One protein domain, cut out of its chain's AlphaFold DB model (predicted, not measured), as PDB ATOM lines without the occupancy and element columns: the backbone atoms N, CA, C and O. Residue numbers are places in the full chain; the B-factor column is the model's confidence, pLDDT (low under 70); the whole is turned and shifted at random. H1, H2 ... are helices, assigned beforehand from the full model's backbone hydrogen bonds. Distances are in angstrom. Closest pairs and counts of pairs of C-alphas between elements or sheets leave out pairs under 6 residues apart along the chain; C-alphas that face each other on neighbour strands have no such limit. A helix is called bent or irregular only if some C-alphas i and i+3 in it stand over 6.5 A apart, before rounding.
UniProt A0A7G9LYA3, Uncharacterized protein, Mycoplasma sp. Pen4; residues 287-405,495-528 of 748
ATOM      1  N   ASN A 287       6.482  25.084  -3.311       96.94
ATOM      2  CA  ASN A 287       5.463  24.160  -2.809       96.94
ATOM      3  C   ASN A 287       4.059  24.781  -2.794       96.94
ATOM      4  O   ASN A 287       3.073  24.098  -3.093       96.94
ATOM      5  N   LEU A 288       3.955  26.060  -2.430       97.62
ATOM      6  CA  LEU A 288       2.693  26.798  -2.363       97.62
ATOM      7  C   LEU A 288       2.119  27.072  -3.757       97.62
ATOM      8  O   LEU A 288       0.904  27.077  -3.912       97.62
ATOM      9  N   LEU A 289       2.977  27.169  -4.775       97.56
ATOM     10  CA  LEU A 289       2.591  27.321  -6.182       97.56
ATOM     11  C   LEU A 289       2.598  26.011  -6.979       97.56
ATOM     12  O   LEU A 289       2.551  26.034  -8.206       97.56
ATOM     13  N   ASN A 290       2.646  24.860  -6.300       96.62
ATOM     14  CA  ASN A 290       2.507  23.531  -6.907       96.62
ATOM     15  C   ASN A 290       3.626  23.107  -7.876       96.62
ATOM     16  O   ASN A 290       3.482  22.101  -8.571       96.62
ATOM     17  N   TYR A 291       4.770  23.790  -7.894       96.44
ATOM     18  CA  TYR A 291       5.941  23.408  -8.697       96.44
ATOM     19  C   TYR A 291       6.642  22.132  -8.193       96.44
ATOM     20  O   TYR A 291       7.631  21.675  -8.764       96.44
ATOM     21  N   ASP A 292       6.173  21.539  -7.099       93.81
ATOM     22  CA  ASP A 292       6.585  20.225  -6.617       93.81
ATOM     23  C   ASP A 292       5.725  19.077  -7.170       93.81
ATOM     24  O   ASP A 292       6.118  17.918  -7.021       93.81
ATOM     25  N   ILE A 293       4.610  19.374  -7.847       92.25
ATOM     26  CA  ILE A 293       3.663  18.380  -8.363       92.25
ATOM     27  C   ILE A 293       4.169  17.748  -9.661       92.25
ATOM     28  O   ILE A 293       4.476  18.432 -10.637       92.25
ATOM     29  N   ASP A 294       4.204  16.415  -9.678       90.56
ATOM     30  CA  ASP A 294       4.675  15.596 -10.803       90.56
ATOM     31  C   ASP A 294       3.526  14.939 -11.575       90.56
ATOM     32  O   ASP A 294       3.553  13.763 -11.935       90.56
ATOM     33  N   ALA A 295       2.468  15.712 -11.787       89.00
ATOM     34  CA  ALA A 295       1.293  15.299 -12.530       89.00
ATOM     35  C   ALA A 295       0.980  16.340 -13.604       89.00
ATOM     36  O   ALA A 295       1.150  17.540 -13.394       89.00
ATOM     37  N   LYS A 296       0.528  15.861 -14.761       90.75
ATOM     38  CA  LYS A 296       0.059  16.695 -15.873       90.75
ATOM     39  C   LYS A 296      -1.437  16.930 -15.739       90.75
ATOM     40  O   LYS A 296      -2.144  16.024 -15.297       90.75
ATOM     41  N   ALA A 297      -1.931  18.083 -16.175       89.62
ATOM     42  CA  ALA A 297      -3.367  18.329 -16.219       89.62
ATOM     43  C   ALA A 297      -4.073  17.460 -17.267       89.62
ATOM     44  O   ALA A 297      -3.509  17.119 -18.308       89.62
ATOM     45  N   ARG A 298      -5.339  17.151 -17.007       87.62
ATOM     46  CA  ARG A 298      -6.307  16.651 -17.976       87.62
ATOM     47  C   ARG A 298      -7.334  17.752 -18.216       87.62
ATOM     48  O   ARG A 298      -8.272  17.904 -17.441       87.62
ATOM     49  N   VAL A 299      -7.176  18.477 -19.316       82.81
ATOM     50  CA  VAL A 299      -8.206  19.405 -19.803       82.81
ATOM     51  C   VAL A 299      -9.306  18.596 -20.494       82.81
ATOM     52  O   VAL A 299      -8.997  17.700 -21.287       82.81
ATOM     53  N   SER A 300     -10.577  18.839 -20.157       73.12
ATOM     54  CA  SER A 300     -11.694  18.056 -20.705       73.12
ATOM     55  C   SER A 300     -11.914  18.349 -22.194       73.12
ATOM     56  O   SER A 300     -11.681  19.460 -22.673       73.12
ATOM     57  N   SER A 301     -12.386  17.347 -22.941       71.38
ATOM     58  CA  SER A 301     -12.720  17.518 -24.361       71.38
ATOM     59  C   SER A 301     -13.828  18.554 -24.571       71.38
ATOM     60  O   SER A 301     -13.796  19.285 -25.550       71.38
ATOM     61  N   GLU A 302     -14.765  18.665 -23.626       77.50
ATOM     62  CA  GLU A 302     -15.848  19.659 -23.637       77.50
ATOM     63  C   GLU A 302     -15.300  21.091 -23.595       77.50
ATOM     64  O   GLU A 302     -15.737  21.947 -24.357       77.50
ATOM     65  N   VAL A 303     -14.292  21.352 -22.756       79.25
ATOM     66  CA  VAL A 303     -13.644  22.669 -22.679       79.25
ATOM     67  C   VAL A 303     -12.918  22.999 -23.980       79.25
ATOM     68  O   VAL A 303     -12.987  24.135 -24.446       79.25
ATOM     69  N   ILE A 304     -12.250  22.016 -24.588       73.44
ATOM     70  CA  ILE A 304     -11.582  22.190 -25.886       73.44
ATOM     71  C   ILE A 304     -12.606  22.547 -26.974       73.44
ATOM     72  O   ILE A 304     -12.374  23.477 -27.744       73.44
ATOM     73  N   GLU A 305     -13.750  21.858 -27.013       73.62
ATOM     74  CA  GLU A 305     -14.843  22.134 -27.955       73.62
ATOM     75  C   GLU A 305     -15.427  23.546 -27.759       73.62
ATOM     76  O   GLU A 305     -15.565  24.284 -28.731       73.62
ATOM     77  N   ILE A 306     -15.674  23.980 -26.515       77.06
ATOM     78  CA  ILE A 306     -16.180  25.336 -26.223       77.06
ATOM     79  C   ILE A 306     -15.184  26.411 -26.676       77.06
ATOM     80  O   ILE A 306     -15.571  27.428 -27.259       77.06
ATOM     81  N   LEU A 307     -13.892  26.213 -26.402       73.88
ATOM     82  CA  LEU A 307     -12.849  27.156 -26.813       73.88
ATOM     83  C   LEU A 307     -12.711  27.213 -28.342       73.88
ATOM     84  O   LEU A 307     -12.382  28.272 -28.876       73.88
ATOM     85  N   ARG A 308     -13.024  26.113 -29.039       69.81
ATOM     86  CA  ARG A 308     -13.095  26.050 -30.504       69.81
ATOM     87  C   ARG A 308     -14.288  26.833 -31.055       69.81
ATOM     88  O   ARG A 308     -14.104  27.635 -31.963       69.81
ATOM     89  N   GLU A 309     -15.491  26.615 -30.525       68.38
ATOM     90  CA  GLU A 309     -16.718  27.276 -31.004       68.38
ATOM     91  C   GLU A 309     -16.646  28.798 -30.849       68.38
ATOM     92  O   GLU A 309     -16.856  29.527 -31.815       68.38
ATOM     93  N   ARG A 310     -16.224  29.285 -29.675       66.94
ATOM     94  CA  ARG A 310     -16.088  30.731 -29.413       66.94
ATOM     95  C   ARG A 310     -15.089  31.426 -30.332       66.94
ATOM     96  O   ARG A 310     -15.229  32.610 -30.615       66.94
ATOM     97  N   TRP A 311     -14.056  30.710 -30.766       63.62
ATOM     98  CA  TRP A 311     -13.067  31.244 -31.695       63.62
ATOM     99  C   TRP A 311     -13.604  31.312 -33.130       63.62
ATOM    100  O   TRP A 311     -13.304  32.261 -33.848       63.62
ATOM    101  N   ALA A 312     -14.448  30.354 -33.528       62.00
ATOM    102  CA  ALA A 312     -15.117  30.369 -34.827       62.00
ATOM    103  C   ALA A 312     -16.155  31.504 -34.949       62.00
ATOM    104  O   ALA A 312     -16.333  32.054 -36.035       62.00
ATOM    105  N   GLU A 313     -16.810  31.881 -33.847       61.00
ATOM    106  CA  GLU A 313     -17.803  32.968 -33.809       61.00
ATOM    107  C   GLU A 313     -17.204  34.377 -33.983       61.00
ATOM    108  O   GLU A 313     -17.890  35.259 -34.489       61.00
ATOM    109  N   ASP A 314     -15.927  34.600 -33.639       59.59
ATOM    110  CA  ASP A 314     -15.254  35.914 -33.755       59.59
ATOM    111  C   ASP A 314     -14.916  36.285 -35.220       59.59
ATOM    112  O   ASP A 314     -14.261  37.291 -35.480       59.59
ATOM    113  N   GLY A 315     -15.311  35.461 -36.205       55.38
ATOM    114  CA  GLY A 315     -15.220  35.764 -37.643       55.38
ATOM    115  C   GLY A 315     -13.800  35.935 -38.204       55.38
ATOM    116  O   GLY A 315     -13.632  36.207 -39.392       55.38
ATOM    117  N   THR A 316     -12.768  35.758 -37.377       54.06
ATOM    118  CA  THR A 316     -11.354  35.952 -37.733       54.06
ATOM    119  C   THR A 316     -10.774  34.811 -38.570       54.06
ATOM    120  O   THR A 316      -9.696  34.968 -39.145       54.06
ATOM    121  N   PHE A 317     -11.501  33.696 -38.717       48.53
ATOM    122  CA  PHE A 317     -11.178  32.632 -39.664       48.53
ATOM    123  C   PHE A 317     -12.226  32.533 -40.774       48.53
ATOM    124  O   PHE A 317     -13.415  32.335 -40.523       48.53
ATOM    125  N   GLY A 318     -11.765  32.617 -42.025       42.88
ATOM    126  CA  GLY A 318     -12.572  32.239 -43.176       42.88
ATOM    127  C   GLY A 318     -13.010  30.783 -43.032       42.88
ATOM    128  O   GLY A 318     -12.183  29.901 -42.809       42.88
ATOM    129  N   VAL A 319     -14.314  30.549 -43.145       39.81
ATOM    130  CA  VAL A 319     -14.969  29.236 -43.161       39.81
ATOM    131  C   VAL A 319     -14.265  28.331 -44.191       39.81
ATOM    132  O   VAL A 319     -14.578  28.390 -45.377       39.81
ATOM    133  N   GLY A 320     -13.255  27.550 -43.787       43.00
ATOM    134  CA  GLY A 320     -12.488  26.728 -44.736       43.00
ATOM    135  C   GLY A 320     -11.141  26.151 -44.287       43.00
ATOM    136  O   GLY A 320     -10.619  25.285 -44.986       43.00
ATOM    137  N   SER A 321     -10.557  26.560 -43.157       43.59
ATOM    138  CA  SER A 321      -9.318  25.940 -42.659       43.59
ATOM    139  C   SER A 321      -9.575  24.720 -41.784       43.59
ATOM    140  O   SER A 321     -10.440  24.728 -40.912       43.59
ATOM    141  N   ASP A 322      -8.757  23.704 -42.012       47.47
ATOM    142  CA  ASP A 322      -8.806  22.359 -41.456       47.47
ATOM    143  C   ASP A 322      -9.100  22.307 -39.941       47.47
ATOM    144  O   ASP A 322      -8.233  22.545 -39.098       47.47
ATOM    145  N   VAL A 323     -10.332  21.925 -39.588       48.12
ATOM    146  CA  VAL A 323     -10.792  21.660 -38.207       48.12
ATOM    147  C   VAL A 323      -9.907  20.603 -37.513       48.12
ATOM    148  O   VAL A 323      -9.849  20.530 -36.286       48.12
ATOM    149  N   ASN A 324      -9.134  19.832 -38.290       50.56
ATOM    150  CA  ASN A 324      -8.160  18.862 -37.798       50.56
ATOM    151  C   ASN A 324      -6.875  19.484 -37.209       50.56
ATOM    152  O   ASN A 324      -6.117  18.770 -36.557       50.56
ATOM    153  N   ALA A 325      -6.606  20.786 -37.365       51.47
ATOM    154  CA  ALA A 325      -5.395  21.417 -36.812       51.47
ATOM    155  C   ALA A 325      -5.328  21.392 -35.264       51.47
ATOM    156  O   ALA A 325      -4.243  21.493 -34.686       51.47
ATOM    157  N   PHE A 326      -6.467  21.197 -34.590       55.12
ATOM    158  CA  PHE A 326      -6.570  21.070 -33.130       55.12
ATOM    159  C   PHE A 326      -6.343  19.645 -32.599       55.12
ATOM    160  O   PHE A 326      -6.313  19.449 -31.384       55.12
ATOM    161  N   THR A 327      -6.150  18.636 -33.457       54.09
ATOM    162  CA  THR A 327      -6.003  17.244 -32.991       54.09
ATOM    163  C   THR A 327      -4.645  16.953 -32.368       54.09
ATOM    164  O   THR A 327      -4.510  15.950 -31.664       54.09
ATOM    165  N   ASN A 328      -3.637  17.809 -32.579       68.56
ATOM    166  CA  ASN A 328      -2.296  17.521 -32.094       68.56
ATOM    167  C   ASN A 328      -2.032  18.055 -30.681       68.56
ATOM    168  O   ASN A 328      -1.224  18.960 -30.461       68.56
ATOM    169  N   LEU A 329      -2.736  17.464 -29.710       75.25
ATOM    170  CA  LEU A 329      -2.602  17.782 -28.287       75.25
ATOM    171  C   LEU A 329      -1.167  17.573 -27.762       75.25
ATOM    172  O   LEU A 329      -0.789  18.167 -26.754       75.25
ATOM    173  N   ASP A 330      -0.339  16.787 -28.457       81.06
ATOM    174  CA  ASP A 330       1.051  16.521 -28.073       81.06
ATOM    175  C   ASP A 330       1.964  17.764 -28.105       81.06
ATOM    176  O   ASP A 330       3.051  17.739 -27.528       81.06
ATOM    177  N   LYS A 331       1.519  18.866 -28.726       84.56
ATOM    178  CA  LYS A 331       2.264  20.132 -28.793       84.56
ATOM    179  C   LYS A 331       1.953  21.091 -27.648       84.56
ATOM    180  O   LYS A 331       2.628  22.112 -27.520       84.56
ATOM    181  N   TYR A 332       0.956  20.799 -26.817       87.62
ATOM    182  CA  TYR A 332       0.566  21.699 -25.733       87.62
ATOM    183  C   TYR A 332       1.469  21.536 -24.516       87.62
ATOM    184  O   TYR A 332       1.820  20.425 -24.111       87.62
ATOM    185  N   LEU A 333       1.806  22.658 -23.884       90.38
ATOM    186  CA  LEU A 333       2.735  22.727 -22.760       90.38
ATOM    187  C   LEU A 333       2.365  21.749 -21.631       90.38
ATOM    188  O   LEU A 333       3.225  21.002 -21.161       90.38
ATOM    189  N   TYR A 334       1.083  21.695 -21.255       89.25
ATOM    190  CA  TYR A 334       0.583  20.861 -20.153       89.25
ATOM    191  C   TYR A 334       0.623  19.352 -20.445       89.25
ATOM    192  O   TYR A 334       0.761  18.542 -19.529       89.25
ATOM    193  N   GLN A 335       0.537  18.955 -21.721       87.94
ATOM    194  CA  GLN A 335       0.680  17.555 -22.144       87.94
ATOM    195  C   GLN A 335       2.140  17.116 -22.132       87.94
ATOM    196  O   GLN A 335       2.459  15.934 -21.975       87.94
ATOM    197  N   LEU A 336       3.055  18.071 -22.278       88.25
ATOM    198  CA  LEU A 336       4.477  17.805 -22.364       88.25
ATOM    199  C   LEU A 336       5.138  17.756 -20.991       88.25
ATOM    200  O   LEU A 336       5.919  16.829 -20.755       88.25
ATOM    201  N   TYR A 337       4.786  18.671 -20.090       90.06
ATOM    202  CA  TYR A 337       5.495  18.884 -18.829       90.06
ATOM    203  C   TYR A 337       4.547  19.009 -17.636       90.06
ATOM    204  O   TYR A 337       3.511  19.665 -17.721       90.06
ATOM    205  N   SER A 338       4.922  18.387 -16.514       92.50
ATOM    206  CA  SER A 338       4.318  18.684 -15.210       92.50
ATOM    207  C   SER A 338       4.839  20.024 -14.659       92.50
ATOM    208  O   SER A 338       5.885  20.509 -15.108       92.50
ATOM    209  N   PRO A 339       4.185  20.624 -13.648       94.88
ATOM    210  CA  PRO A 339       4.744  21.770 -12.923       94.88
ATOM    211  C   PRO A 339       6.175  21.524 -12.418       94.88
ATOM    212  O   PRO A 339       7.047  22.382 -12.571       94.88
ATOM    213  N   ARG A 340       6.450  20.321 -11.891       93.62
ATOM    214  CA  ARG A 340       7.796  19.909 -11.466       93.62
ATOM    215  C   ARG A 340       8.800  19.902 -12.615       93.62
ATOM    216  O   ARG A 340       9.941  20.331 -12.421       93.62
ATOM    217  N   ASP A 341       8.406  19.430 -13.793       92.00
ATOM    218  CA  ASP A 341       9.276  19.453 -14.970       92.00
ATOM    219  C   ASP A 341       9.623  20.884 -15.394       92.00
ATOM    220  O   ASP A 341      10.793  21.169 -15.654       92.00
ATOM    221  N   ILE A 342       8.631  21.781 -15.428       93.62
ATOM    222  CA  ILE A 342       8.815  23.194 -15.794       93.62
ATOM    223  C   ILE A 342       9.791  23.879 -14.833       93.62
ATOM    224  O   ILE A 342      10.760  24.497 -15.280       93.62
ATOM    225  N   TRP A 343       9.601  23.699 -13.521       93.56
ATOM    226  CA  TRP A 343      10.533  24.215 -12.517       93.56
ATOM    227  C   TRP A 343      11.949  23.678 -12.730       93.56
ATOM    228  O   TRP A 343      12.916  24.441 -12.702       93.56
ATOM    229  N   GLY A 344      12.071  22.364 -12.952       90.94
ATOM    230  CA  GLY A 344      13.348  21.693 -13.173       90.94
ATOM    231  C   GLY A 344      14.106  22.268 -14.369       90.94
ATOM    232  O   GLY A 344      15.282  22.600 -14.238       90.94
ATOM    233  N   LEU A 345      13.418  22.443 -15.501       88.56
ATOM    234  CA  LEU A 345      13.974  23.007 -16.734       88.56
ATOM    235  C   LEU A 345      14.463  24.449 -16.570       88.56
ATOM    236  O   LEU A 345      15.463  24.821 -17.189       88.56
ATOM    237  N   ALA A 346      13.748  25.248 -15.776       89.81
ATOM    238  CA  ALA A 346      14.004  26.675 -15.658       89.81
ATOM    239  C   ALA A 346      15.002  27.055 -14.560       89.81
ATOM    240  O   ALA A 346      15.705  28.043 -14.721       89.81
ATOM    241  N   ASN A 347      15.086  26.281 -13.473       89.75
ATOM    242  CA  ASN A 347      15.827  26.688 -12.272       89.75
ATOM    243  C   ASN A 347      17.047  25.826 -11.947       89.75
ATOM    244  O   ASN A 347      17.898  26.248 -11.165       89.75
ATOM    245  N   SER A 348      17.123  24.616 -12.497       86.00
ATOM    246  CA  SER A 348      18.165  23.658 -12.119       86.00
ATOM    247  C   SER A 348      19.430  23.812 -12.956       86.00
ATOM    248  O   SER A 348      19.407  24.379 -14.049       86.00
ATOM    249  N   ASP A 349      20.529  23.242 -12.457       82.38
ATOM    250  CA  ASP A 349      21.800  23.229 -13.176       82.38
ATOM    251  C   ASP A 349      21.628  22.554 -14.552       82.38
ATOM    252  O   ASP A 349      21.250  21.375 -14.610       82.38
ATOM    253  N   PRO A 350      21.880  23.270 -15.668       75.12
ATOM    254  CA  PRO A 350      21.748  22.700 -17.004       75.12
ATOM    255  C   PRO A 350      22.784  21.611 -17.308       75.12
ATOM    256  O   PRO A 350      22.605  20.878 -18.281       75.12
ATOM    257  N   LEU A 351      23.853  21.509 -16.513       75.38
ATOM    258  CA  LEU A 351      24.905  20.505 -16.657       75.38
ATOM    259  C   LEU A 351      24.600  19.210 -15.893       75.38
ATOM    260  O   LEU A 351      25.253  18.196 -16.144       75.38
ATOM    261  N   ASP A 352      23.601  19.202 -15.000       79.81
ATOM    262  CA  ASP A 352      23.147  17.962 -14.367       79.81
ATOM    263  C   ASP A 352      22.627  16.984 -15.442       79.81
ATOM    264  O   ASP A 352      21.768  17.367 -16.242       79.81
ATOM    265  N   PRO A 353      23.082  15.714 -15.480       78.81
ATOM    266  CA  PRO A 353      22.727  14.786 -16.554       78.81
ATOM    267  C   PRO A 353      21.220  14.578 -16.761       78.81
ATOM    268  O   PRO A 353      20.773  14.440 -17.904       78.81
ATOM    269  N   LYS A 354      20.419  14.570 -15.683       77.88
ATOM    270  CA  LYS A 354      18.962  14.382 -15.784       77.88
ATOM    271  C   LYS A 354      18.304  15.623 -16.382       77.88
ATOM    272  O   LYS A 354      17.434  15.501 -17.246       77.88
ATOM    273  N   ASN A 355      18.743  16.809 -15.966       76.81
ATOM    274  CA  ASN A 355      18.226  18.072 -16.492       76.81
ATOM    275  C   ASN A 355      18.688  18.324 -17.926       76.81
ATOM    276  O   ASN A 355      17.876  18.719 -18.761       76.81
ATOM    277  N   ALA A 356      19.942  18.013 -18.249       76.44
ATOM    278  CA  ALA A 356      20.493  18.122 -19.593       76.44
ATOM    279  C   ALA A 356      19.684  17.293 -20.601       76.44
ATOM    280  O   ALA A 356      19.392  17.763 -21.701       76.44
ATOM    281  N   GLN A 357      19.264  16.078 -20.231       81.44
ATOM    282  CA  GLN A 357      18.414  15.250 -21.085       81.44
ATOM    283  C   GLN A 357      17.035  15.885 -21.320       81.44
ATOM    284  O   GLN A 357      16.607  15.998 -22.472       81.44
ATOM    285  N   LYS A 358      16.346  16.322 -20.257       79.06
ATOM    286  CA  LYS A 358      15.035  16.989 -20.373       79.06
ATOM    287  C   LYS A 358      15.128  18.272 -21.197       79.06
ATOM    288  O   LYS A 358      14.267  18.538 -22.032       79.06
ATOM    289  N   LEU A 359      16.200  19.033 -21.006       77.06
ATOM    290  CA  LEU A 359      16.472  20.259 -21.739       77.06
ATOM    291  C   LEU A 359      16.699  19.984 -23.228       77.06
ATOM    292  O   LEU A 359      16.099  20.660 -24.056       77.06
ATOM    293  N   ARG A 360      17.468  18.948 -23.591       79.56
ATOM    294  CA  ARG A 360      17.626  18.522 -24.996       79.56
ATOM    295  C   ARG A 360      16.286  18.156 -25.644       79.56
ATOM    296  O   ARG A 360      16.043  18.539 -26.783       79.56
ATOM    297  N   GLN A 361      15.406  17.466 -24.916       80.75
ATOM    298  CA  GLN A 361      14.051  17.148 -25.393       80.75
ATOM    299  C   GLN A 361      13.158  18.389 -25.527       80.75
ATOM    300  O   GLN A 361      12.301  18.440 -26.407       80.75
ATOM    301  N   ALA A 362      13.323  19.385 -24.654       80.06
ATOM    302  CA  ALA A 362      12.614  20.656 -24.774       80.06
ATOM    303  C   ALA A 362      13.113  21.456 -25.985       80.06
ATOM    304  O   ALA A 362      12.308  22.013 -26.718       80.06
ATOM    305  N   ILE A 363      14.427  21.465 -26.231       78.69
ATOM    306  CA  ILE A 363      15.056  22.146 -27.374       78.69
ATOM    307  C   ILE A 363      14.606  21.546 -28.709       78.69
ATOM    308  O   ILE A 363      14.407  22.281 -29.671       78.69
ATOM    309  N   SER A 364      14.397  20.226 -28.786       78.69
ATOM    310  CA  SER A 364      13.897  19.606 -30.020       78.69
ATOM    311  C   SER A 364      12.470  20.034 -30.387       78.69
ATOM    312  O   SER A 364      12.016  19.751 -31.495       78.69
ATOM    313  N   LYS A 365      11.748  20.704 -29.481       78.62
ATOM    314  CA  LYS A 365      10.416  21.255 -29.735       78.62
ATOM    315  C   LYS A 365      10.540  22.737 -30.072       78.62
ATOM    316  O   LYS A 365      11.011  23.522 -29.254       78.62
ATOM    317  N   ARG A 366      10.100  23.116 -31.276       78.12
ATOM    318  CA  ARG A 366      10.118  24.518 -31.724       78.12
ATOM    319  C   ARG A 366       9.146  25.381 -30.924       78.12
ATOM    320  O   ARG A 366       9.561  26.405 -30.395       78.12
ATOM    321  N   ASP A 367       7.911  24.906 -30.776       86.31
ATOM    322  CA  ASP A 367       6.825  25.611 -30.099       86.31
ATOM    323  C   ASP A 367       6.048  24.665 -29.184       86.31
ATOM    324  O   ASP A 367       5.750  23.525 -29.549       86.31
ATOM    325  N   MET A 368       5.741  25.151 -27.983       90.88
ATOM    326  CA  MET A 368       4.918  24.491 -26.974       90.88
ATOM    327  C   MET A 368       3.769  25.426 -26.616       90.88
ATOM    328  O   MET A 368       3.971  26.428 -25.927       90.88
ATOM    329  N   TYR A 369       2.580  25.129 -27.129       90.44
ATOM    330  CA  TYR A 369       1.440  26.040 -27.069       90.44
ATOM    331  C   TYR A 369       0.765  26.032 -25.700       90.44
ATOM    332  O   TYR A 369       0.678  24.990 -25.044       90.44
ATOM    333  N   TYR A 370       0.281  27.197 -25.278       90.31
ATOM    334  CA  TYR A 370      -0.566  27.344 -24.091       90.31
ATOM    335  C   TYR A 370      -1.900  28.036 -24.395       90.31
ATOM    336  O   TYR A 370      -2.813  27.962 -23.580       90.31
ATOM    337  N   SER A 371      -2.073  28.629 -25.578       86.25
ATOM    338  CA  SER A 371      -3.402  28.995 -26.068       86.25
ATOM    339  C   SER A 371      -4.001  27.889 -26.949       86.25
ATOM    340  O   SER A 371      -3.253  27.204 -27.656       86.25
ATOM    341  N   PRO A 372      -5.339  27.710 -26.936       80.50
ATOM    342  CA  PRO A 372      -6.038  26.796 -27.840       80.50
ATOM    343  C   PRO A 372      -5.698  27.065 -29.305       80.50
ATOM    344  O   PRO A 372      -5.375  26.152 -30.054       80.50
ATOM    345  N   ASP A 373      -5.745  28.327 -29.717       77.69
ATOM    346  CA  ASP A 373      -5.537  28.744 -31.104       77.69
ATOM    347  C   ASP A 373      -4.078  28.676 -31.589       77.69
ATOM    348  O   ASP A 373      -3.785  29.059 -32.721       77.69
ATOM    349  N   GLN A 374      -3.158  28.191 -30.746       83.38
ATOM    350  CA  GLN A 374      -1.730  28.052 -31.036       83.38
ATOM    351  C   GLN A 374      -1.012  29.378 -31.362       83.38
ATOM    352  O   GLN A 374       0.129  29.357 -31.822       83.38
ATOM    353  N   LYS A 375      -1.613  30.546 -31.083       83.44
ATOM    354  CA  LYS A 375      -0.929  31.843 -31.237       83.44
ATOM    355  C   LYS A 375       0.097  32.104 -30.142       83.44
ATOM    356  O   LYS A 375       1.092  32.791 -30.375       83.44
ATOM    357  N   PHE A 376      -0.125  31.547 -28.954       88.62
ATOM    358  CA  PHE A 376       0.736  31.750 -27.803       88.62
ATOM    359  C   PHE A 376       1.504  30.469 -27.466       88.62
ATOM    360  O   PHE A 376       0.931  29.436 -27.102       88.62
ATOM    361  N   SER A 377       2.829  30.546 -27.607       91.88
ATOM    362  CA  SER A 377       3.754  29.429 -27.420       91.88
ATOM    363  C   SER A 377       4.986  29.811 -26.602       91.88
ATOM    364  O   SER A 377       5.448  30.961 -26.570       91.88
ATOM    365  N   LEU A 378       5.571  28.794 -25.975       91.25
ATOM    366  CA  LEU A 378       6.892  28.846 -25.369       91.25
ATOM    367  C   LEU A 378       7.843  27.908 -26.114       91.25
ATOM    368  O   LEU A 378       7.457  26.846 -26.587       91.25
ATOM    369  N   ASN A 379       9.119  28.269 -26.148       88.19
ATOM    370  CA  ASN A 379      10.211  27.360 -26.487       88.19
ATOM    371  C   ASN A 379      11.087  27.137 -25.241       88.19
ATOM    372  O   ASN A 379      10.843  27.737 -24.192       88.19
ATOM    373  N   ALA A 380      12.123  26.298 -25.326       84.69
ATOM    374  CA  ALA A 380      12.985  26.010 -24.174       84.69
ATOM    375  C   ALA A 380      13.631  27.272 -23.554       84.69
ATOM    376  O   ALA A 380      13.724  27.374 -22.330       84.69
ATOM    377  N   LYS A 381      14.033  28.253 -24.380       83.75
ATOM    378  CA  LYS A 381      14.594  29.536 -23.915       83.75
ATOM    379  C   LYS A 381      13.547  30.346 -23.150       83.75
ATOM    380  O   LYS A 381      13.836  30.832 -22.060       83.75
ATOM    381  N   LYS A 382      12.325  30.443 -23.684       87.69
ATOM    382  CA  LYS A 382      11.203  31.111 -23.016       87.69
ATOM    383  C   LYS A 382      10.821  30.397 -21.717       87.69
ATOM    384  O   LYS A 382      10.637  31.079 -20.723       87.69
ATOM    385  N   ILE A 383      10.781  29.061 -21.671       89.81
ATOM    386  CA  ILE A 383      10.521  28.330 -20.415       89.81
ATOM    387  C   ILE A 383      11.553  28.706 -19.349       89.81
ATOM    388  O   ILE A 383      11.172  29.040 -18.232       89.81
ATOM    389  N   LYS A 384      12.847  28.710 -19.700       86.75
ATOM    390  CA  LYS A 384      13.904  29.137 -18.774       86.75
ATOM    391  C   LYS A 384      13.721  30.559 -18.271       86.75
ATOM    392  O   LYS A 384      13.965  30.809 -17.102       86.75
ATOM    393  N   TYR A 385      13.306  31.472 -19.142       87.50
ATOM    394  CA  TYR A 385      13.042  32.852 -18.759       87.50
ATOM    395  C   TYR A 385      11.803  32.946 -17.854       87.50
ATOM    396  O   TYR A 385      11.944  33.174 -16.656       87.50
ATOM    397  N   TYR A 386      10.614  32.655 -18.392       90.38
ATOM    398  CA  TYR A 386       9.320  32.836 -17.722       90.38
ATOM    399  C   TYR A 386       9.173  32.059 -16.409       90.38
ATOM    400  O   TYR A 386       8.464  32.521 -15.521       90.38
ATOM    401  N   PHE A 387       9.813  30.891 -16.286       93.75
ATOM    402  CA  PHE A 387       9.716  30.037 -15.098       93.75
ATOM    403  C   PHE A 387      10.986  30.018 -14.238       93.75
ATOM    404  O   PHE A 387      11.094  29.194 -13.325       93.75
ATOM    405  N   SER A 388      11.960  30.896 -14.502       92.31
ATOM    406  CA  SER A 388      13.052  31.120 -13.545       92.31
ATOM    407  C   SER A 388      12.495  31.742 -12.269       92.31
ATOM    408  O   SER A 388      11.581  32.555 -12.336       92.31
ATOM    409  N   LEU A 389      13.040  31.412 -11.098       94.25
ATOM    410  CA  LEU A 389      12.576  31.964  -9.823       94.25
ATOM    411  C   LEU A 389      12.648  33.496  -9.820       94.25
ATOM    412  O   LEU A 389      11.758  34.151  -9.287       94.25
ATOM    413  N   THR A 390      13.661  34.045 -10.490       92.06
ATOM    414  CA  THR A 390      13.840  35.475 -10.750       92.06
ATOM    415  C   THR A 390      12.599  36.114 -11.358       92.06
ATOM    416  O   THR A 390      12.165  37.151 -10.874       92.06
ATOM    417  N   GLU A 391      12.018  35.485 -12.378       93.38
ATOM    418  CA  GLU A 391      10.816  35.949 -13.079       93.38
ATOM    419  C   GLU A 391       9.524  35.459 -12.421       93.38
ATOM    420  O   GLU A 391       8.494  36.120 -12.501       93.38
ATOM    421  N   LEU A 392       9.547  34.316 -11.738       96.44
ATOM    422  CA  LEU A 392       8.360  33.770 -11.095       96.44
ATOM    423  C   LEU A 392       7.922  34.598  -9.902       96.44
ATOM    424  O   LEU A 392       6.728  34.822  -9.760       96.44
ATOM    425  N   VAL A 393       8.837  35.065  -9.049       97.56
ATOM    426  CA  VAL A 393       8.450  35.897  -7.897       97.56
ATOM    427  C   VAL A 393       7.574  37.084  -8.311       97.56
ATOM    428  O   VAL A 393       6.461  37.181  -7.788       97.56
ATOM    429  N   PRO A 394       7.983  37.952  -9.254       97.38
ATOM    430  CA  PRO A 394       7.144  39.068  -9.672       97.38
ATOM    431  C   PRO A 394       5.871  38.632 -10.406       97.38
ATOM    432  O   PRO A 394       4.811  39.180 -10.113       97.38
ATOM    433  N   ARG A 395       5.911  37.617 -11.279       96.25
ATOM    434  CA  ARG A 395       4.718  37.136 -12.014       96.25
ATOM    435  C   ARG A 395       3.650  36.560 -11.096       96.25
ATOM    436  O   ARG A 395       2.467  36.886 -11.185       96.25
ATOM    437  N   GLU A 396       4.075  35.694 -10.189       97.88
ATOM    438  CA  GLU A 396       3.189  34.995  -9.265       97.88
ATOM    439  C   GLU A 396       2.646  35.960  -8.213       97.88
ATOM    440  O   GLU A 396       1.467  35.888  -7.874       97.88
ATOM    441  N   TYR A 397       3.453  36.928  -7.769       98.19
ATOM    442  CA  TYR A 397       2.959  37.986  -6.894       98.19
ATOM    443  C   TYR A 397       2.039  38.979  -7.622       98.19
ATOM    444  O   TYR A 397       1.083  39.463  -7.027       98.19
ATOM    445  N   THR A 398       2.246  39.223  -8.922       96.50
ATOM    446  CA  THR A 398       1.323  40.012  -9.759       96.50
ATOM    447  C   THR A 398      -0.037  39.324  -9.848       96.50
ATOM    448  O   THR A 398      -1.046  39.941  -9.526       96.50
ATOM    449  N   LYS A 399      -0.092  38.022 -10.164       95.62
ATOM    450  CA  LYS A 399      -1.349  37.247 -10.091       95.62
ATOM    451  C   LYS A 399      -1.975  37.284  -8.693       95.62
ATOM    452  O   LYS A 399      -3.193  37.271  -8.550       95.62
ATOM    453  N   TYR A 400      -1.144  37.282  -7.657       97.88
ATOM    454  CA  TYR A 400      -1.602  37.213  -6.280       97.88
ATOM    455  C   TYR A 400      -2.169  38.536  -5.747       97.88
ATOM    456  O   TYR A 400      -3.170  38.501  -5.040       97.88
ATOM    457  N   ALA A 401      -1.551  39.678  -6.057       97.62
ATOM    458  CA  ALA A 401      -1.797  40.942  -5.356       97.62
ATOM    459  C   ALA A 401      -1.988  42.164  -6.269       97.62
ATOM    460  O   ALA A 401      -2.403  43.213  -5.780       97.62
ATOM    461  N   PHE A 402      -1.716  42.079  -7.578       97.38
ATOM    462  CA  PHE A 402      -1.976  43.213  -8.463       97.38
ATOM    463  C   PHE A 402      -3.483  43.429  -8.638       97.38
ATOM    464  O   PHE A 402      -4.257  42.496  -8.840       97.38
ATOM    465  N   GLU A 403      -3.884  44.692  -8.565       96.75
ATOM    466  CA  GLU A 403      -5.270  45.134  -8.641       96.75
ATOM    467  C   GLU A 403      -5.553  45.752 -10.016       96.75
ATOM    468  O   GLU A 403      -5.249  46.923 -10.266       96.75
ATOM    469  N   SER A 404      -6.166  44.993 -10.922       95.25
ATOM    470  CA  SER A 404      -6.471  45.444 -12.282       95.25
ATOM    471  C   SER A 404      -7.417  46.654 -12.298       95.25
ATOM    472  O   SER A 404      -8.295  46.808 -11.445       95.25
ATOM    473  N   TYR A 405      -7.223  47.528 -13.288       94.88
ATOM    474  CA  TYR A 405      -8.028  48.733 -13.562       94.88
ATOM    475  C   TYR A 405      -9.269  48.470 -14.411       94.88
ATOM    476  O   TYR A 405     -10.093  49.364 -14.618       94.88
ATOM    477  N   LEU A 495      -8.023  25.687  -6.801       94.25
ATOM    478  CA  LEU A 495      -8.450  25.301  -8.152       94.25
ATOM    479  C   LEU A 495      -9.161  23.934  -8.128       94.25
ATOM    480  O   LEU A 495      -8.579  22.926  -8.535       94.25
ATOM    481  N   PRO A 496     -10.425  23.867  -7.667       91.94
ATOM    482  CA  PRO A 496     -11.149  22.601  -7.509       91.94
ATOM    483  C   PRO A 496     -11.423  21.876  -8.836       91.94
ATOM    484  O   PRO A 496     -11.666  20.673  -8.839       91.94
ATOM    485  N   SER A 497     -11.369  22.592  -9.964       89.62
ATOM    486  CA  SER A 497     -11.565  22.036 -11.305       89.62
ATOM    487  C   SER A 497     -10.297  21.427 -11.923       89.62
ATOM    488  O   SER A 497     -10.341  20.944 -13.054       89.62
ATOM    489  N   TYR A 498      -9.164  21.424 -11.207       91.50
ATOM    490  CA  TYR A 498      -7.957  20.742 -11.664       91.50
ATOM    491  C   TYR A 498      -8.117  19.219 -11.593       91.50
ATOM    492  O   TYR A 498      -8.310  18.635 -10.524       91.50
ATOM    493  N   GLU A 499      -7.947  18.565 -12.738       90.31
ATOM    494  CA  GLU A 499      -7.947  17.111 -12.847       90.31
ATOM    495  C   GLU A 499      -6.557  16.626 -13.277       90.31
ATOM    496  O   GLU A 499      -6.175  16.811 -14.433       90.31
ATOM    497  N   PRO A 500      -5.765  15.996 -12.394       90.19
ATOM    498  CA  PRO A 500      -4.506  15.396 -12.805       90.19
ATOM    499  C   PRO A 500      -4.758  14.169 -13.687       90.19
ATOM    500  O   PRO A 500      -5.678  13.377 -13.464       90.19
ATOM    501  N   THR A 501      -3.905  13.974 -14.687       83.44
ATOM    502  CA  THR A 501      -3.958  12.806 -15.568       83.44
ATOM    503  C   THR A 501      -3.650  11.548 -14.762       83.44
ATOM    504  O   THR A 501      -2.510  11.317 -14.358       83.44
ATOM    505  N   LYS A 502      -4.667  10.708 -14.545       70.00
ATOM    506  CA  LYS A 502      -4.501   9.380 -13.943       70.00
ATOM    507  C   LYS A 502      -3.905   8.417 -14.967       70.00
ATOM    508  O   LYS A 502      -4.358   8.365 -16.110       70.00
ATOM    509  N   TYR A 503      -2.918   7.625 -14.559       59.16
ATOM    510  CA  TYR A 503      -2.382   6.539 -15.379       59.16
ATOM    511  C   TYR A 503      -3.030   5.223 -14.943       59.16
ATOM    512  O   TYR A 503      -2.877   4.812 -13.793       59.16
ATOM    513  N   VAL A 504      -3.734   4.524 -15.837       49.88
ATOM    514  CA  VAL A 504      -4.260   3.182 -15.526       49.88
ATOM    515  C   VAL A 504      -3.907   2.225 -16.664       49.88
ATOM    516  O   VAL A 504      -4.399   2.397 -17.777       49.88
ATOM    517  N   PRO A 505      -3.011   1.246 -16.399       48.41
ATOM    518  CA  PRO A 505      -3.478  -0.113 -16.077       48.41
ATOM    519  C   PRO A 505      -2.879  -0.747 -14.797       48.41
ATOM    520  O   PRO A 505      -1.743  -0.482 -14.408       48.41
ATOM    521  N   ASN A 506      -3.677  -1.627 -14.170       54.06
ATOM    522  CA  ASN A 506      -3.529  -2.305 -12.864       54.06
ATOM    523  C   ASN A 506      -2.158  -2.963 -12.574       54.06
ATOM    524  O   ASN A 506      -1.981  -4.170 -12.735       54.06
ATOM    525  N   ASN A 507      -1.207  -2.209 -12.021       67.00
ATOM    526  CA  ASN A 507      -0.044  -2.764 -11.324       67.00
ATOM    527  C   ASN A 507       0.335  -1.906 -10.097       67.00
ATOM    528  O   ASN A 507      -0.228  -0.835  -9.864       67.00
ATOM    529  N   ARG A 508       1.271  -2.386  -9.265       66.62
ATOM    530  CA  ARG A 508       1.671  -1.713  -8.011       66.62
ATOM    531  C   ARG A 508       2.239  -0.303  -8.241       66.62
ATOM    532  O   ARG A 508       1.986   0.580  -7.428       66.62
ATOM    533  N   LEU A 509       2.947  -0.085  -9.352       68.00
ATOM    534  CA  LEU A 509       3.476   1.227  -9.750       68.00
ATOM    535  C   LEU A 509       2.350   2.200 -10.140       68.00
ATOM    536  O   LEU A 509       2.424   3.379  -9.812       68.00
ATOM    537  N   ALA A 510       1.283   1.710 -10.779       70.00
ATOM    538  CA  ALA A 510       0.113   2.519 -11.119       70.00
ATOM    539  C   ALA A 510      -0.661   2.982  -9.873       70.00
ATOM    540  O   ALA A 510      -1.146   4.108  -9.843       70.00
ATOM    541  N   ARG A 511      -0.736   2.158  -8.815       69.38
ATOM    542  CA  ARG A 511      -1.380   2.559  -7.547       69.38
ATOM    543  C   ARG A 511      -0.668   3.734  -6.876       69.38
ATOM    544  O   ARG A 511      -1.344   4.677  -6.490       69.38
ATOM    545  N   ALA A 512       0.665   3.697  -6.791       73.38
ATOM    546  CA  ALA A 512       1.449   4.792  -6.213       73.38
ATOM    547  C   ALA A 512       1.257   6.106  -6.994       73.38
ATOM    548  O   ALA A 512       0.990   7.141  -6.401       73.38
ATOM    549  N   LYS A 513       1.277   6.048  -8.331       75.38
ATOM    550  CA  LYS A 513       1.042   7.228  -9.180       75.38
ATOM    551  C   LYS A 513      -0.383   7.779  -9.090       75.38
ATOM    552  O   LYS A 513      -0.581   8.985  -9.159       75.38
ATOM    553  N   ASN A 514      -1.385   6.911  -8.945       79.44
ATOM    554  CA  ASN A 514      -2.764   7.358  -8.740       79.44
ATOM    555  C   ASN A 514      -2.944   8.020  -7.371       79.44
ATOM    556  O   ASN A 514      -3.651   9.017  -7.283       79.44
ATOM    557  N   GLN A 515      -2.260   7.518  -6.339       82.75
ATOM    558  CA  GLN A 515      -2.213   8.174  -5.035       82.75
ATOM    559  C   GLN A 515      -1.569   9.567  -5.131       82.75
ATOM    560  O   GLN A 515      -2.163  10.526  -4.655       82.75
ATOM    561  N   GLU A 516      -0.424   9.708  -5.811       82.81
ATOM    562  CA  GLU A 516       0.212  11.018  -6.050       82.81
ATOM    563  C   GLU A 516      -0.727  11.995  -6.784       82.81
ATOM    564  O   GLU A 516      -0.768  13.183  -6.465       82.81
ATOM    565  N   ALA A 517      -1.509  11.507  -7.752       85.75
ATOM    566  CA  ALA A 517      -2.503  12.314  -8.459       85.75
ATOM    567  C   ALA A 517      -3.653  12.764  -7.536       85.75
ATOM    568  O   ALA A 517      -4.064  13.923  -7.590       85.75
ATOM    569  N   ASP A 518      -4.161  11.882  -6.675       88.69
ATOM    570  CA  ASP A 518      -5.221  12.224  -5.720       88.69
ATOM    571  C   ASP A 518      -4.716  13.208  -4.641       88.69
ATOM    572  O   ASP A 518      -5.406  14.178  -4.320       88.69
ATOM    573  N   GLU A 519      -3.484  13.034  -4.152       90.12
ATOM    574  CA  GLU A 519      -2.813  13.976  -3.242       90.12
ATOM    575  C   GLU A 519      -2.601  15.349  -3.899       90.12
ATOM    576  O   GLU A 519      -2.902  16.382  -3.295       90.12
ATOM    577  N   ALA A 520      -2.153  15.376  -5.161       90.94
ATOM    578  CA  ALA A 520      -2.016  16.606  -5.935       90.94
ATOM    579  C   ALA A 520      -3.357  17.338  -6.073       90.94
ATOM    580  O   ALA A 520      -3.427  18.542  -5.826       90.94
ATOM    581  N   LYS A 521      -4.434  16.618  -6.416       93.69
ATOM    582  CA  LYS A 521      -5.779  17.196  -6.528       93.69
ATOM    583  C   LYS A 521      -6.251  17.799  -5.205       93.69
ATOM    584  O   LYS A 521      -6.730  18.933  -5.196       93.69
ATOM    585  N   ALA A 522      -6.088  17.078  -4.096       93.56
ATOM    586  CA  ALA A 522      -6.461  17.563  -2.768       93.56
ATOM    587  C   ALA A 522      -5.691  18.843  -2.394       93.56
ATOM    588  O   ALA A 522      -6.290  19.833  -1.967       93.56
ATOM    589  N   LYS A 523      -4.372  18.848  -2.632       93.75
ATOM    590  CA  LYS A 523      -3.493  19.997  -2.381       93.75
ATOM    591  C   LYS A 523      -3.891  21.229  -3.206       93.75
ATOM    592  O   LYS A 523      -3.963  22.324  -2.660       93.75
ATOM    593  N   ILE A 524      -4.168  21.055  -4.499       94.81
ATOM    594  CA  ILE A 524      -4.540  22.143  -5.423       94.81
ATOM    595  C   ILE A 524      -5.949  22.688  -5.145       94.81
ATOM    596  O   ILE A 524      -6.220  23.864  -5.376       94.81
ATOM    597  N   SER A 525      -6.846  21.856  -4.618       95.19
ATOM    598  CA  SER A 525      -8.221  22.261  -4.288       95.19
ATOM    599  C   SER A 525      -8.318  23.093  -3.004       95.19
ATOM    600  O   SER A 525      -9.405  23.551  -2.662       95.19
ATOM    601  N   THR A 526      -7.210  23.278  -2.283       94.94
ATOM    602  CA  THR A 526      -7.163  24.015  -1.017       94.94
ATOM    603  C   THR A 526      -6.555  25.397  -1.230       94.94
ATOM    604  O   THR A 526      -5.494  25.528  -1.846       94.94
ATOM    605  N   ASP A 527      -7.210  26.424  -0.687       95.69
ATOM    606  CA  ASP A 527      -6.688  27.787  -0.709       95.69
ATOM    607  C   ASP A 527      -5.507  27.921   0.254       95.69
ATOM    608  O   ASP A 527      -5.594  27.554   1.425       95.69
ATOM    609  N   ARG A 528      -4.390  28.434  -0.258       96.25
ATOM    610  CA  ARG A 528      -3.142  28.644   0.483       96.25
ATOM    611  C   ARG A 528      -2.650  30.083   0.342       96.25
ATOM    612  O   ARG A 528      -1.460  30.356   0.502       96.25
TER     613      ARG A 528
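What this domain is: This is residues 287 to 405 and 495 to 528 of the 748 residues of an uncharacterized protein of Mycoplasma sp. Pen4 (UniProt A0A7G9LYA3). Three short helices make a small cluster, H4 with H5 and H6 packed on it about perpendicular to it, and the remaining helices spread out from this cluster with few contacts between helices. H7 starts near H4 and H6 and runs outward, H8 is a separate long helix, and H1 and H2 lie far out at another end, where residues 312 to 322 stick out; the short H3 is nearest the middle. The printed part has 153 residues with eight named helices, H1 to H8 in order along the chain, and no named strand, in the class all helix. It is only just compact, close to loose, with a radius of gyration of the C-alphas of 17.5 A, and its C-alphas span 47 by 40 by 38 A.

How they stand to each other: Begin at Asn 287 and pass the stretch 287 to 300, which has no named element, to reach H1, residues 301 to 313. H1 touches no helix, and the same holds for H2, residues 323 to 327, and H3, residues 333 to 336; H1 and H2 are apart, and so are H2 and H3. Go on to H4, residues 339 to 347, and H5, residues 353 to 363. H4 and H5 touch, about perpendicular at 83 degrees, with their closest C-alphas, those of Leu 345 and Leu 359, 6.2 A apart. Next comes H6, residues 380 to 386, which touches H4 about perpendicular at 88 degrees; the closest C-alphas, of Ala 346 and Lys 384, are 4.0 A apart. H5 and H6 only just touch, with 3 pairs of C-alphas within 8 A, the closest being those of Ala 362 and Ala 380 at 5.4 A; their lines are about perpendicular at 82 degrees. With 0 of these 3 touching pairs at a shallow tilt, the helix packing is mostly crossed, the helices standing at large angles to each other. H7, residues 389 to 401, is close to H6 but not clearly touching, at a steep tilt of 49 degrees, the same way; the C-alphas of Tyr 386 and Leu 392 are closest, 6.8 A apart. Past the cut, H8, residues 508 to 524, touches no helix. Every O i to N i+4 pair is within hydrogen-bond range in H4, H5, H6 and H8; H1 and H7 each have 8 of 9, H2 has 0 of 1 with 1 of 2 O i to N i+3 pairs, and H3 is too short for an i+4 pair.

Where its parts are: Find C-alpha 301 at (-12.720, 17.518, -24.361); from there H1 runs 18.8 A to C-alpha 313. H2 is irregular, but only just: C-alphas 323 and 326 are 6.6 A apart. H3 is four residues long, and H4 covers 12.1 A. H5 covers 15.2 A and H6 10.1 A. Look for C-alpha 389 at (12.576, 31.964, -9.823), where H7 begins its 17.5 A; it is neither bent nor irregular, but only just, as C-alphas 390 and 393 are 6.1 A apart. H8, the longest, covers 24.8 A and ends at C-alpha 524, (-4.540, 22.143, -5.423).

The domain as a whole: The two C-alphas farthest apart, those of Tyr 405 and Asn 507, are 52.2 A apart. Residues 406 to 494 are not printed, and C-alphas 405 and 495 are 24.1 A apart across this cut. The link from H5 to H6 is long, 16 residues, and in it residues 368 to 369 pair antiparallel with 377 to 378. Residues 312 to 322 and 397 to 405, of which 397 to 401 belong to H7, stand free. The mean pLDDT of the printed part is 81.5; it is under 70 at residues 308 to 328, 503 to 509 and 511.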